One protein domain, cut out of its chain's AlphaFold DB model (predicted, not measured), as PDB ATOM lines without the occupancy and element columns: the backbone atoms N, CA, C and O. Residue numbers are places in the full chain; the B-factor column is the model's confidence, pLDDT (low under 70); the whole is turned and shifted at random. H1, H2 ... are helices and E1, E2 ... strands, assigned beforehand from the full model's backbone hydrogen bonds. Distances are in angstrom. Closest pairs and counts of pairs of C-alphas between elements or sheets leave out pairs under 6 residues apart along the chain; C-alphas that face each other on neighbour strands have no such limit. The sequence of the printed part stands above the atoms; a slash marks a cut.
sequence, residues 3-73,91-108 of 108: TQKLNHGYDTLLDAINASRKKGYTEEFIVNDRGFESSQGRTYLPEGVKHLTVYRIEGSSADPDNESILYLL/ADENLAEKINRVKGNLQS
ATOM      1  N   THR A   3      -5.596 -32.933  78.804       82.31
ATOM      2  CA  THR A   3      -7.035 -32.824  78.533       82.31
ATOM      3  C   THR A   3      -7.786 -32.461  79.813       82.31
ATOM      4  O   THR A   3      -7.733 -33.195  80.794       82.31
ATOM      5  N   GLN A   4      -8.551 -31.371  79.807       75.00
ATOM      6  CA  GLN A   4      -9.481 -31.049  80.893       75.00
ATOM      7  C   GLN A   4     -10.915 -31.286  80.427       75.00
ATOM      8  O   GLN A   4     -11.307 -30.815  79.361       75.00
ATOM      9  N   LYS A   5     -11.698 -32.013  81.222       71.81
ATOM     10  CA  LYS A   5     -13.106 -32.303  80.952       71.81
ATOM     11  C   LYS A   5     -13.958 -31.782  82.105       71.81
ATOM     12  O   LYS A   5     -13.952 -32.351  83.192       71.81
ATOM     13  N   LEU A   6     -14.674 -30.687  81.851       61.66
ATOM     14  CA  LEU A   6     -15.698 -30.158  82.754       61.66
ATOM     15  C   LEU A   6     -17.019 -30.914  82.543       61.66
ATOM     16  O   LEU A   6     -17.384 -31.163  81.396       61.66
ATOM     17  N   ASN A   7     -17.720 -31.247  83.632       57.75
ATOM     18  CA  ASN A   7     -19.094 -31.772  83.640       57.75
ATOM     19  C   ASN A   7     -19.382 -32.896  82.641       57.75
ATOM     20  O   ASN A   7     -20.335 -32.865  81.865       57.75
ATOM     21  N   HIS A   8     -18.559 -33.940  82.670       52.84
ATOM     22  CA  HIS A   8     -18.695 -35.053  81.736       52.84
ATOM     23  C   HIS A   8     -19.677 -36.142  82.211       52.84
ATOM     24  O   HIS A   8     -19.383 -37.327  82.068       52.84
ATOM     25  N   GLY A   9     -20.838 -35.736  82.739       56.69
ATOM     26  CA  GLY A   9     -22.005 -36.604  82.949       56.69
ATOM     27  C   GLY A   9     -21.823 -37.752  83.946       56.69
ATOM     28  O   GLY A   9     -22.433 -38.798  83.753       56.69
ATOM     29  N   TYR A  10     -20.967 -37.588  84.958       69.00
ATOM     30  CA  TYR A  10     -20.873 -38.530  86.075       69.00
ATOM     31  C   TYR A  10     -21.505 -37.901  87.313       69.00
ATOM     32  O   TYR A  10     -21.042 -36.853  87.759       69.00
ATOM     33  N   ASP A  11     -22.524 -38.555  87.866       70.94
ATOM     34  CA  ASP A  11     -23.208 -38.122  89.089       70.94
ATOM     35  C   ASP A  11     -22.315 -38.224  90.334       70.94
ATOM     36  O   ASP A  11     -22.516 -37.500  91.309       70.94
ATOM     37  N   THR A  12     -21.323 -39.124  90.309       80.94
ATOM     38  CA  THR A  12     -20.428 -39.381  91.439       80.94
ATOM     39  C   THR A  12     -18.983 -39.643  91.005       80.94
ATOM     40  O   THR A  12     -18.703 -40.102  89.891       80.94
ATOM     41  N   LEU A  13     -18.038 -39.427  91.928       83.19
ATOM     42  CA  LEU A  13     -16.638 -39.837  91.763       83.19
ATOM     43  C   LEU A  13     -16.513 -41.337  91.473       83.19
ATOM     44  O   LEU A  13     -15.706 -41.750  90.638       83.19
ATOM     45  N   LEU A  14     -17.348 -42.151  92.120       84.06
ATOM     46  CA  LEU A  14     -17.356 -43.595  91.932       84.06
ATOM     47  C   LEU A  14     -17.745 -43.980  90.497       84.06
ATOM     48  O   LEU A  14     -17.111 -44.860  89.910       84.06
ATOM     49  N   ASP A  15     -18.726 -43.302  89.898       86.62
ATOM     50  CA  ASP A  15     -19.099 -43.508  88.493       86.62
ATOM     51  C   ASP A  15     -17.958 -43.150  87.542       86.62
ATOM     52  O   ASP A  15     -17.640 -43.923  86.630       86.62
ATOM     53  N   ALA A  16     -17.281 -42.027  87.791       87.69
ATOM     54  CA  ALA A  16     -16.129 -41.611  87.001       87.69
ATOM     55  C   ALA A  16     -14.973 -42.626  87.091       87.69
ATOM     56  O   ALA A  16     -14.383 -42.981  86.062       87.69
ATOM     57  N   ILE A  17     -14.677 -43.154  88.284       88.62
ATOM     58  CA  ILE A  17     -13.661 -44.200  88.490       88.62
ATOM     59  C   ILE A  17     -14.066 -45.483  87.759       88.62
ATOM     60  O   ILE A  17     -13.272 -46.040  87.001       88.62
ATOM     61  N   ASN A  18     -15.312 -45.938  87.908       89.81
ATOM     62  CA  ASN A  18     -15.802 -47.148  87.247       89.81
ATOM     63  C   ASN A  18     -15.758 -47.032  85.715       89.81
ATOM     64  O   ASN A  18     -15.345 -47.968  85.025       89.81
ATOM     65  N   ALA A  19     -16.129 -45.875  85.166       90.00
ATOM     66  CA  ALA A  19     -16.017 -45.601  83.738       90.00
ATOM     67  C   ALA A  19     -14.554 -45.545  83.267       90.00
ATOM     68  O   ALA A  19     -14.241 -45.990  82.160       90.00
ATOM     69  N   SER A  20     -13.651 -45.029  84.101       91.19
ATOM     70  CA  SER A  20     -12.214 -44.961  83.808       91.19
ATOM     71  C   SER A  20     -11.558 -46.343  83.850       91.19
ATOM     72  O   SER A  20     -10.791 -46.681  82.947       91.19
ATOM     73  N   ARG A  21     -11.950 -47.206  84.794       91.38
ATOM     74  CA  ARG A  21     -11.532 -48.616  84.851       91.38
ATOM     75  C   ARG A  21     -11.893 -49.370  83.572       91.38
ATOM     76  O   ARG A  21     -11.049 -50.069  83.020       91.38
ATOM     77  N   LYS A  22     -13.094 -49.146  83.018       91.25
ATOM     78  CA  LYS A  22     -13.507 -49.713  81.714       91.25
ATOM     79  C   LYS A  22     -12.640 -49.240  80.536       91.25
ATOM     80  O   LYS A  22     -12.600 -49.908  79.509       91.25
ATOM     81  N   LYS A  23     -11.944 -48.107  80.675       89.31
ATOM     82  CA  LYS A  23     -10.997 -47.556  79.686       89.31
ATOM     83  C   LYS A  23      -9.545 -47.993  79.934       89.31
ATOM     84  O   LYS A  23      -8.649 -47.518  79.240       89.31
ATOM     85  N   GLY A  24      -9.309 -48.873  80.911       92.81
ATOM     86  CA  GLY A  24      -7.989 -49.409  81.246       92.81
ATOM     87  C   GLY A  24      -7.233 -48.642  82.332       92.81
ATOM     88  O   GLY A  24      -6.081 -48.970  82.581       92.81
ATOM     89  N   TYR A  25      -7.844 -47.648  82.988       93.50
ATOM     90  CA  TYR A  25      -7.247 -46.975  84.150       93.50
ATOM     91  C   TYR A  25      -7.517 -47.796  85.410       93.50
ATOM     92  O   TYR A  25      -8.495 -47.561  86.119       93.50
ATOM     93  N   THR A  26      -6.700 -48.821  85.635       92.19
ATOM     94  CA  THR A  26      -6.903 -49.796  86.715       92.19
ATOM     95  C   THR A  26      -6.060 -49.511  87.947       92.19
ATOM     96  O   THR A  26      -6.473 -49.897  89.038       92.19
ATOM     97  N   GLU A  27      -4.931 -48.822  87.793       93.94
ATOM     98  CA  GLU A  27      -4.043 -48.506  88.911       93.94
ATOM     99  C   GLU A  27      -4.559 -47.306  89.706       93.94
ATOM    100  O   GLU A  27      -4.985 -46.302  89.137       93.94
ATOM    101  N   GLU A  28      -4.505 -47.403  91.027       92.69
ATOM    102  CA  GLU A  28      -4.655 -46.254  91.913       92.69
ATOM    103  C   GLU A  28      -3.256 -45.721  92.221       92.69
ATOM    104  O   GLU A  28      -2.347 -46.494  92.548       92.69
ATOM    105  N   PHE A  29      -3.081 -44.413  92.061       93.38
ATOM    106  CA  PHE A  29      -1.845 -43.729  92.400       93.38
ATOM    107  C   PHE A  29      -2.032 -42.891  93.666       93.38
ATOM    108  O   PHE A  29      -3.077 -42.282  93.879       93.38
ATOM    109  N   ILE A  30      -0.978 -42.814  94.466       91.88
ATOM    110  CA  ILE A  30      -0.877 -41.954  95.641       91.88
ATOM    111  C   ILE A  30       0.245 -40.954  95.377       91.88
ATOM    112  O   ILE A  30       1.297 -41.314  94.843       91.88
ATOM    113  N   VAL A  31       0.031 -39.685  95.714       91.69
ATOM    114  CA  VAL A  31       1.102 -38.690  95.628       91.69
ATOM    115  C   VAL A  31       2.047 -38.827  96.820       91.69
ATOM    116  O   VAL A  31       1.624 -39.029  97.956       91.69
ATOM    117  N   ASN A  32       3.344 -38.706  96.565       89.62
ATOM    118  CA  ASN A  32       4.361 -38.568  97.595       89.62
ATOM    119  C   ASN A  32       5.390 -37.502  97.190       89.62
ATOM    120  O   ASN A  32       5.317 -36.904  96.115       89.62
ATOM    121  N   ASP A  33       6.392 -37.290  98.043       87.81
ATOM    122  CA  ASP A  33       7.444 -36.289  97.831       87.81
ATOM    123  C   ASP A  33       8.177 -36.431  96.484       87.81
ATOM    124  O   ASP A  33       8.583 -35.441  95.875       87.81
ATOM    125  N   ARG A  34       8.316 -37.665  95.982       88.31
ATOM    126  CA  ARG A  34       9.015 -37.962  94.724       88.31
ATOM    127  C   ARG A  34       8.102 -37.838  93.505       88.31
ATOM    128  O   ARG A  34       8.564 -37.396  92.454       88.31
ATOM    129  N   GLY A  35       6.841 -38.251  93.607       91.88
ATOM    130  CA  GLY A  35       5.921 -38.290  92.474       91.88
ATOM    131  C   GLY A  35       4.669 -39.120  92.743       91.88
ATOM    132  O   GLY A  35       4.049 -38.992  93.792       91.88
ATOM    133  N   PHE A  36       4.286 -39.954  91.779       93.94
ATOM    134  CA  PHE A  36       3.080 -40.778  91.820       93.94
ATOM    135  C   PHE A  36       3.444 -42.236  92.092       93.94
ATOM    136  O   PHE A  36       4.046 -42.900  91.249       93.94
ATOM    137  N   GLU A  37       3.096 -42.745  93.263       94.06
ATOM    138  CA  GLU A  37       3.312 -44.132  93.657       94.06
ATOM    139  C   GLU A  37       2.100 -44.989  93.297       94.06
ATOM    140  O   GLU A  37       0.985 -44.679  93.695       94.06
ATOM    141  N   SER A  38       2.302 -46.050  92.516       91.25
ATOM    142  CA  SER A  38       1.259 -47.042  92.238       91.25
ATOM    143  C   SER A  38       1.115 -47.986  93.425       91.25
ATOM    144  O   SER A  38       2.086 -48.265  94.132       91.25
ATOM    145  N   SER A  39      -0.076 -48.559  93.582       84.00
ATOM    146  CA  SER A  39      -0.358 -49.607  94.572       84.00
ATOM    147  C   SER A  39       0.584 -50.824  94.499       84.00
ATOM    148  O   SER A  39       0.686 -51.585  95.459       84.00
ATOM    149  N   GLN A  40       1.316 -51.001  93.394       83.69
ATOM    150  CA  GLN A  40       2.337 -52.037  93.204       83.69
ATOM    151  C   GLN A  40       3.743 -51.623  93.688       83.69
ATOM    152  O   GLN A  40       4.711 -52.346  93.453       83.69
ATOM    153  N   GLY A  41       3.884 -50.461  94.337       85.75
ATOM    154  CA  GLY A  41       5.143 -49.968  94.908       85.75
ATOM    155  C   GLY A  41       6.099 -49.324  93.898       85.75
ATOM    156  O   GLY A  41       7.281 -49.143  94.186       85.75
ATOM    157  N   ARG A  42       5.619 -48.990  92.693       90.75
ATOM    158  CA  ARG A  42       6.397 -48.254  91.683       90.75
ATOM    159  C   ARG A  42       6.109 -46.764  91.776       90.75
ATOM    160  O   ARG A  42       4.953 -46.369  91.688       90.75
ATOM    161  N   THR A  43       7.149 -45.940  91.864       93.81
ATOM    162  CA  THR A  43       7.014 -44.476  91.850       93.81
ATOM    163  C   THR A  43       7.377 -43.902  90.483       93.81
ATOM    164  O   THR A  43       8.466 -44.155  89.966       93.81
ATOM    165  N   TYR A  44       6.489 -43.085  89.926       94.38
ATOM    166  CA  TYR A  44       6.669 -42.365  88.671       94.38
ATOM    167  C   TYR A  44       6.889 -40.879  88.946       94.38
ATOM    168  O   TYR A  44       6.153 -40.262  89.712       94.38
ATOM    169  N   LEU A  45       7.887 -40.284  88.297       94.94
ATOM    170  CA  LEU A  45       8.098 -38.839  88.362       94.94
ATOM    171  C   LEU A  45       7.031 -38.100  87.535       94.94
ATOM    172  O   LEU A  45       6.521 -38.671  86.565       94.94
ATOM    173  N   PRO A  46       6.746 -36.818  87.827       93.56
ATOM    174  CA  PRO A  46       5.854 -35.989  87.009       93.56
ATOM    175  C   PRO A  46       6.206 -35.972  85.513       93.56
ATOM    176  O   PRO A  46       5.330 -35.910  84.658       93.56
ATOM    177  N   GLU A  47       7.492 -36.064  85.183       93.44
ATOM    178  CA  GLU A  47       8.000 -36.109  83.805       93.44
ATOM    179  C   GLU A  47       7.693 -37.438  83.092       93.44
ATOM    180  O   GLU A  47       7.678 -37.502  81.866       93.44
ATOM    181  N   GLY A  48       7.411 -38.504  83.847       93.25
ATOM    182  CA  GLY A  48       7.019 -39.811  83.318       93.25
ATOM    183  C   GLY A  48       5.557 -39.883  82.875       93.25
ATOM    184  O   GLY A  48       5.128 -40.921  82.368       93.25
ATOM    185  N   VAL A  49       4.784 -38.808  83.048       94.94
ATOM    186  CA  VAL A  49       3.384 -38.745  82.628       94.94
ATOM    187  C   VAL A  49       3.299 -38.360  81.156       94.94
ATOM    188  O   VAL A  49       3.647 -37.257  80.748       94.94
ATOM    189  N   LYS A  50       2.756 -39.268  80.350       94.38
ATOM    190  CA  LYS A  50       2.546 -39.099  78.909       94.38
ATOM    191  C   LYS A  50       1.207 -38.432  78.587       94.38
ATOM    192  O   LYS A  50       1.103 -37.611  77.663       94.38
ATOM    193  N   HIS A  51       0.160 -38.780  79.332       94.06
ATOM    194  CA  HIS A  51      -1.163 -38.183  79.183       94.06
ATOM    195  C   HIS A  51      -1.777 -37.879  80.544       94.06
ATOM    196  O   HIS A  51      -1.787 -38.734  81.426       94.06
ATOM    197  N   LEU A  52      -2.334 -36.677  80.679       94.12
ATOM    198  CA  LEU A  52      -3.072 -36.245  81.860       94.12
ATOM    199  C   LEU A  52      -4.488 -35.861  81.434       94.12
ATOM    200  O   LEU A  52      -4.660 -34.969  80.601       94.12
ATOM    201  N   THR A  53      -5.496 -36.524  81.999       91.44
ATOM    202  CA  THR A  53      -6.899 -36.109  81.891       91.44
ATOM    203  C   THR A  53      -7.422 -35.687  83.253       91.44
ATOM    204  O   THR A  53      -7.233 -36.407  84.223       91.44
ATOM    205  N   VAL A  54      -8.104 -34.550  83.327       90.19
ATOM    206  CA  VAL A  54      -8.690 -34.043  84.573       90.19
ATOM    207  C   VAL A  54     -10.206 -34.012  84.435       90.19
ATOM    208  O   VAL A  54     -10.718 -33.338  83.539       90.19
ATOM    209  N   TYR A  55     -10.911 -34.730  85.308       87.38
ATOM    210  CA  TYR A  55     -12.359 -34.641  85.473       87.38
ATOM    211  C   TYR A  55     -12.679 -33.869  86.742       87.38
ATOM    212  O   TYR A  55     -12.267 -34.271  87.826       87.38
ATOM    213  N   ARG A  56     -13.443 -32.789  86.605       84.56
ATOM    214  CA  ARG A  56     -14.077 -32.126  87.746       84.56
ATOM    215  C   ARG A  56     -15.488 -32.677  87.891       84.56
ATOM    216  O   ARG A  56     -16.228 -32.702  86.904       84.56
ATOM    217  N   ILE A  57     -15.806 -33.155  89.085       81.00
ATOM    218  CA  ILE A  57     -17.102 -33.716  89.449       81.00
ATOM    219  C   ILE A  57     -17.727 -32.763  90.460       81.00
ATOM    220  O   ILE A  57     -17.258 -32.641  91.592       81.00
ATOM    221  N   GLU A  58     -18.775 -32.085  90.022       73.31
ATOM    222  CA  GLU A  58     -19.681 -31.336  90.880       73.31
ATOM    223  C   GLU A  58     -20.689 -32.381  91.382       73.31
ATOM    224  O   GLU A  58     -21.408 -32.968  90.576       73.31
ATOM    225  N   GLY A  59     -20.628 -32.762  92.662       63.28
ATOM    226  CA  GLY A  59     -21.455 -33.849  93.193       63.28
ATOM    227  C   GLY A  59     -22.961 -33.609  93.012       63.28
ATOM    228  O   GLY A  59     -23.407 -32.514  92.685       63.28
ATOM    229  N   SER A  60     -23.778 -34.633  93.281       56.16
ATOM    230  CA  SER A  60     -25.249 -34.542  93.180       56.16
ATOM    231  C   SER A  60     -25.887 -33.525  94.148       56.16
ATOM    232  O   SER A  60     -27.080 -33.238  94.044       56.16
ATOM    233  N   SER A  61     -25.110 -33.002  95.098       49.56
ATOM    234  CA  SER A  61     -25.517 -31.990  96.070       49.56
ATOM    235  C   SER A  61     -25.056 -30.617  95.583       49.56
ATOM    236  O   SER A  61     -23.892 -30.452  95.230       49.56
ATOM    237  N   ALA A  62     -25.943 -29.620  95.601       48.28
ATOM    238  CA  ALA A  62     -25.655 -28.224  95.242       48.28
ATOM    239  C   ALA A  62     -24.750 -27.500  96.270       48.28
ATOM    240  O   ALA A  62     -24.861 -26.290  96.467       48.28
ATOM    241  N   ASP A  63     -23.883 -28.257  96.939       53.03
ATOM    242  CA  ASP A  63     -22.930 -27.806  97.933       53.03
ATOM    243  C   ASP A  63     -21.566 -27.639  97.246       53.03
ATOM    244  O   ASP A  63     -20.960 -28.634  96.837       53.03
ATOM    245  N   PRO A  64     -21.047 -26.405  97.121       53.78
ATOM    246  CA  PRO A  64     -19.742 -26.146  96.503       53.78
ATOM    247  C   PRO A  64     -18.570 -26.770  97.281       53.78
ATOM    248  O   PRO A  64     -17.459 -26.846  96.767       53.78
ATOM    249  N   ASP A  65     -18.808 -27.235  98.509       55.50
ATOM    250  CA  ASP A  65     -17.819 -27.923  99.346       55.50
ATOM    251  C   ASP A  65     -17.654 -29.411  98.983       55.50
ATOM    252  O   ASP A  65     -16.730 -30.073  99.444       55.50
ATOM    253  N   ASN A  66     -18.547 -29.959  98.150       60.81
ATOM    254  CA  ASN A  66     -18.598 -31.391  97.847       60.81
ATOM    255  C   ASN A  66     -18.048 -31.735  96.452       60.81
ATOM    256  O   ASN A  66     -18.347 -32.790  95.881       60.81
ATOM    257  N   GLU A  67     -17.268 -30.821  95.884       72.19
ATOM    258  CA  GLU A  67     -16.610 -30.980  94.598       72.19
ATOM    259  C   GLU A  67     -15.400 -31.924  94.712       72.19
ATOM    260  O   GLU A  67     -14.629 -31.896  95.671       72.19
ATOM    261  N   SER A  68     -15.211 -32.789  93.717       81.25
ATOM    262  CA  SER A  68     -14.072 -33.712  93.654       81.25
ATOM    263  C   SER A  68     -13.370 -33.605  92.309       81.25
ATOM    264  O   SER A  68     -14.009 -33.420  91.269       81.25
ATOM    265  N   ILE A  69     -12.049 -33.769  92.306       86.88
ATOM    266  CA  ILE A  69     -11.271 -33.888  91.073       86.88
ATOM    267  C   ILE A  69     -10.774 -35.323  90.929       86.88
ATOM    268  O   ILE A  69     -10.211 -35.895  91.854       86.88
ATOM    269  N   LEU A  70     -10.934 -35.891  89.735       90.38
ATOM    270  CA  LEU A  70     -10.301 -37.140  89.331       90.38
ATOM    271  C   LEU A  70      -9.258 -36.858  88.247       90.38
ATOM    272  O   LEU A  70      -9.584 -36.446  87.129       90.38
ATOM    273  N   TYR A  71      -7.998 -37.123  88.563       92.56
ATOM    274  CA  TYR A  71      -6.879 -37.091  87.635       92.56
ATOM    275  C   TYR A  71      -6.662 -38.491  87.068       92.56
ATOM    276  O   TYR A  71      -6.452 -39.439  87.815       92.56
ATOM    277  N   LEU A  72      -6.682 -38.634  85.747       94.50
ATOM    278  CA  LEU A  72      -6.248 -39.842  85.058       94.50
ATOM    279  C   LEU A  72      -4.863 -39.629  84.459       94.50
ATOM    280  O   LEU A  72      -4.640 -38.677  83.707       94.50
ATOM    281  N   LEU A  73      -3.965 -40.562  84.746       94.94
ATOM    282  CA  LEU A  73      -2.568 -40.539  84.345       94.94
ATOM    283  C   LEU A  73      -2.291 -41.741  83.438       94.94
ATOM    284  O   LEU A  73      -2.594 -42.880  83.791       94.94
ATOM    285  N   ALA A  91      -7.811 -29.680  99.233       72.00
ATOM    286  CA  ALA A  91      -6.953 -30.093  98.132       72.00
ATOM    287  C   ALA A  91      -5.530 -30.354  98.628       72.00
ATOM    288  O   ALA A  91      -4.953 -29.554  99.370       72.00
ATOM    289  N   ASP A  92      -4.955 -31.465  98.187       81.50
ATOM    290  CA  ASP A  92      -3.592 -31.824  98.550       81.50
ATOM    291  C   ASP A  92      -2.587 -30.914  97.809       81.50
ATOM    292  O   ASP A  92      -2.433 -30.966  96.583       81.50
ATOM    293  N   GLU A  93      -1.888 -30.050  98.555       85.19
ATOM    294  CA  GLU A  93      -0.895 -29.118  97.995       85.19
ATOM    295  C   GLU A  93       0.249 -29.852  97.278       85.19
ATOM    296  O   GLU A  93       0.770 -29.375  96.263       85.19
ATOM    297  N   ASN A  94       0.619 -31.038  97.770       88.75
ATOM    298  CA  ASN A  94       1.646 -31.875  97.171       88.75
ATOM    299  C   ASN A  94       1.157 -32.374  95.804       88.75
ATOM    300  O   ASN A  94       1.843 -32.194  94.793       88.75
ATOM    301  N   LEU A  95      -0.068 -32.901  95.734       90.50
ATOM    302  CA  LEU A  95      -0.695 -33.298  94.473       90.50
ATOM    303  C   LEU A  95      -0.777 -32.133  93.484       90.50
ATOM    304  O   LEU A  95      -0.387 -32.286  92.322       90.50
ATOM    305  N   ALA A  96      -1.228 -30.965  93.939       89.31
ATOM    306  CA  ALA A  96      -1.354 -29.777  93.104       89.31
ATOM    307  C   ALA A  96      -0.008 -29.368  92.482       89.31
ATOM    308  O   ALA A  96       0.068 -29.110  91.275       89.31
ATOM    309  N   GLU A  97       1.075 -29.364  93.264       92.00
ATOM    310  CA  GLU A  97       2.427 -29.093  92.768       92.00
ATOM    311  C   GLU A  97       2.837 -30.095  91.675       92.00
ATOM    312  O   GLU A  97       3.269 -29.694  90.587       92.00
ATOM    313  N   LYS A  98       2.661 -31.401  91.917       93.06
ATOM    314  CA  LYS A  98       3.085 -32.445  90.969       93.06
ATOM    315  C   LYS A  98       2.271 -32.377  89.683       93.06
ATOM    316  O   LYS A  98       2.843 -32.456  88.597       93.06
ATOM    317  N   ILE A  99       0.960 -32.157  89.775       92.38
ATOM    318  CA  ILE A  99       0.094 -31.969  88.607       92.38
ATOM    319  C   ILE A  99       0.491 -30.718  87.813       92.38
ATOM    320  O   ILE A  99       0.507 -30.766  86.582       92.38
ATOM    321  N   ASN A 100       0.857 -29.613  88.467       91.31
ATOM    322  CA  ASN A 100       1.352 -28.423  87.768       91.31
ATOM    323  C   ASN A 100       2.665 -28.699  87.025       91.31
ATOM    324  O   ASN A 100       2.809 -28.284  85.874       91.31
ATOM    325  N   ARG A 101       3.581 -29.475  87.619       92.88
ATOM    326  CA  ARG A 101       4.794 -29.939  86.927       92.88
ATOM    327  C   ARG A 101       4.458 -30.785  85.698       92.88
ATOM    328  O   ARG A 101       5.006 -30.536  84.629       92.88
ATOM    329  N   VAL A 102       3.518 -31.732  85.813       93.50
ATOM    330  CA  VAL A 102       3.027 -32.521  84.665       93.50
ATOM    331  C   VAL A 102       2.493 -31.603  83.563       93.50
ATOM    332  O   VAL A 102       2.867 -31.757  82.404       93.50
ATOM    333  N   LYS A 103       1.630 -30.637  83.901       90.38
ATOM    334  CA  LYS A 103       1.055 -29.696  82.926       90.38
ATOM    335  C   LYS A 103       2.139 -28.910  82.193       90.38
ATOM    336  O   LYS A 103       2.099 -28.862  80.968       90.38
ATOM    337  N   GLY A 104       3.123 -28.379  82.924       88.88
ATOM    338  CA  GLY A 104       4.270 -27.684  82.337       88.88
ATOM    339  C   GLY A 104       5.025 -28.556  81.331       88.88
ATOM    340  O   GLY A 104       5.276 -28.119  80.212       88.88
ATOM    341  N   ASN A 105       5.286 -29.821  81.676       87.62
ATOM    342  CA  ASN A 105       5.956 -30.768  80.777       87.62
ATOM    343  C   ASN A 105       5.127 -31.115  79.530       87.62
ATOM    344  O   ASN A 105       5.682 -31.300  78.455       87.62
ATOM    345  N   LEU A 106       3.800 -31.219  79.652       85.44
ATOM    346  CA  LEU A 106       2.919 -31.605  78.541       85.44
ATOM    347  C   LEU A 106       2.585 -30.461  77.573       85.44
ATOM    348  O   LEU A 106       2.003 -30.729  76.518       85.44
ATOM    349  N   GLN A 107       2.868 -29.218  77.964       73.00
ATOM    350  CA  GLN A 107       2.658 -28.004  77.171       73.00
ATOM    351  C   GLN A 107       3.958 -27.442  76.576       73.00
ATOM    352  O   GLN A 107       3.881 -26.495  75.793       73.00
ATOM    353  N   SER A 108       5.113 -27.996  76.969       59.16
ATOM    354  CA  SER A 108       6.441 -27.613  76.469       59.16
ATOM    355  C   SER A 108       6.789 -28.288  75.145       59.16
ATOM    356  O   SER A 108       6.224 -29.368  74.854       59.16
TER     357      SER A 108
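AT A GLANCE: This is residues 3 to 73 and 91 to 108 of the 108 residues of the protein "Phosphoribosylpyrophosphate synthetase" of Saprospiraceae bacterium (UniProt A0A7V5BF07). A small three-stranded sheet, E1, E4 and E5, is sandwiched between two helices, H1 over one face along the strands and H2 over the opposite face slantwise to them. A short two-stranded hairpin, E2 and E3, makes a second small sheet, with E2 near E5 and its last residue, Val 31, close to H2. The printed part has 89 residues, with two named helices and five named strands in the order E1, H1, E2, E3, E4, E5, H2; the larger sheet runs E1, E4, E5 and is mixed, and the class is mixed, helices and strands. The whole is compact, with a radius of gyration of the C-alphas of 13.5 A and spans of 36 by 24 by 22 A.

IN THESE COORDINATES: Find C-alpha 3 at (-7.035, -32.824, 78.533), where strand E1, residues 3 to 6, begins. Helix H1 holds residues 13 to 21 and is 12.3 A long. Next come E2, residues 27 to 31, 13.0 A, and the short E3, residues 36 to 38. Look for C-alpha 49 at (3.384, -38.745, 82.628): from there E4, the longest strand, runs 22.2 A to residue 57. E5, residues 68 to 73, measures 16.3 A. Helix H2, residues 93 to 107, runs 21.2 A and ends at C-alpha 107, (2.658, -28.004, 77.171).

HOW THE PARTS SIT: Begin with the larger sheet, where E4 is the inner strand. E1 is parallel to E4 at 4 degrees, with N 5 and O 54 within hydrogen-bond range at 2.8 A. E4 and E5 form an antiparallel hairpin at 161 degrees, with N 55 and O 70 at 2.8 A. H1 is on this sheet at a height of 9.7 A, over E5 and along it at 9 degrees on the local plane; their closest C-alphas are Leu 13 and Ser 68, 6.9 A apart. On the opposite face, H2 has a height of 9.8 A, over E4 and E5, slantwise to E4 at 55 degrees on the local plane; the closest C-alphas of H2 and E4 are Val 102 and Val 49, 6.6 A apart. Now turn to E2 and E3, an antiparallel hairpin at 142 degrees, with N 30 and O 37 at 2.8 A. The closest C-alphas of E2 and H2 are Val 31 and Leu 95, 5.8 A apart. H1 and H2 are apart. In H1 and H2 every O i to N i+4 pair is within hydrogen-bond range.

THE WHOLE: The two C-alphas farthest apart are those of Arg 42 and Ala 62, 38.0 A. Residues 74 to 90 are not printed, and C-alphas 73 and 91 stand 17.8 A apart across this cut. Of the links that are printed whole, none is long. The mean pLDDT of the printed part is 83.4; look for values under 70 at residues 6 to 10, 59 to 66 and 108.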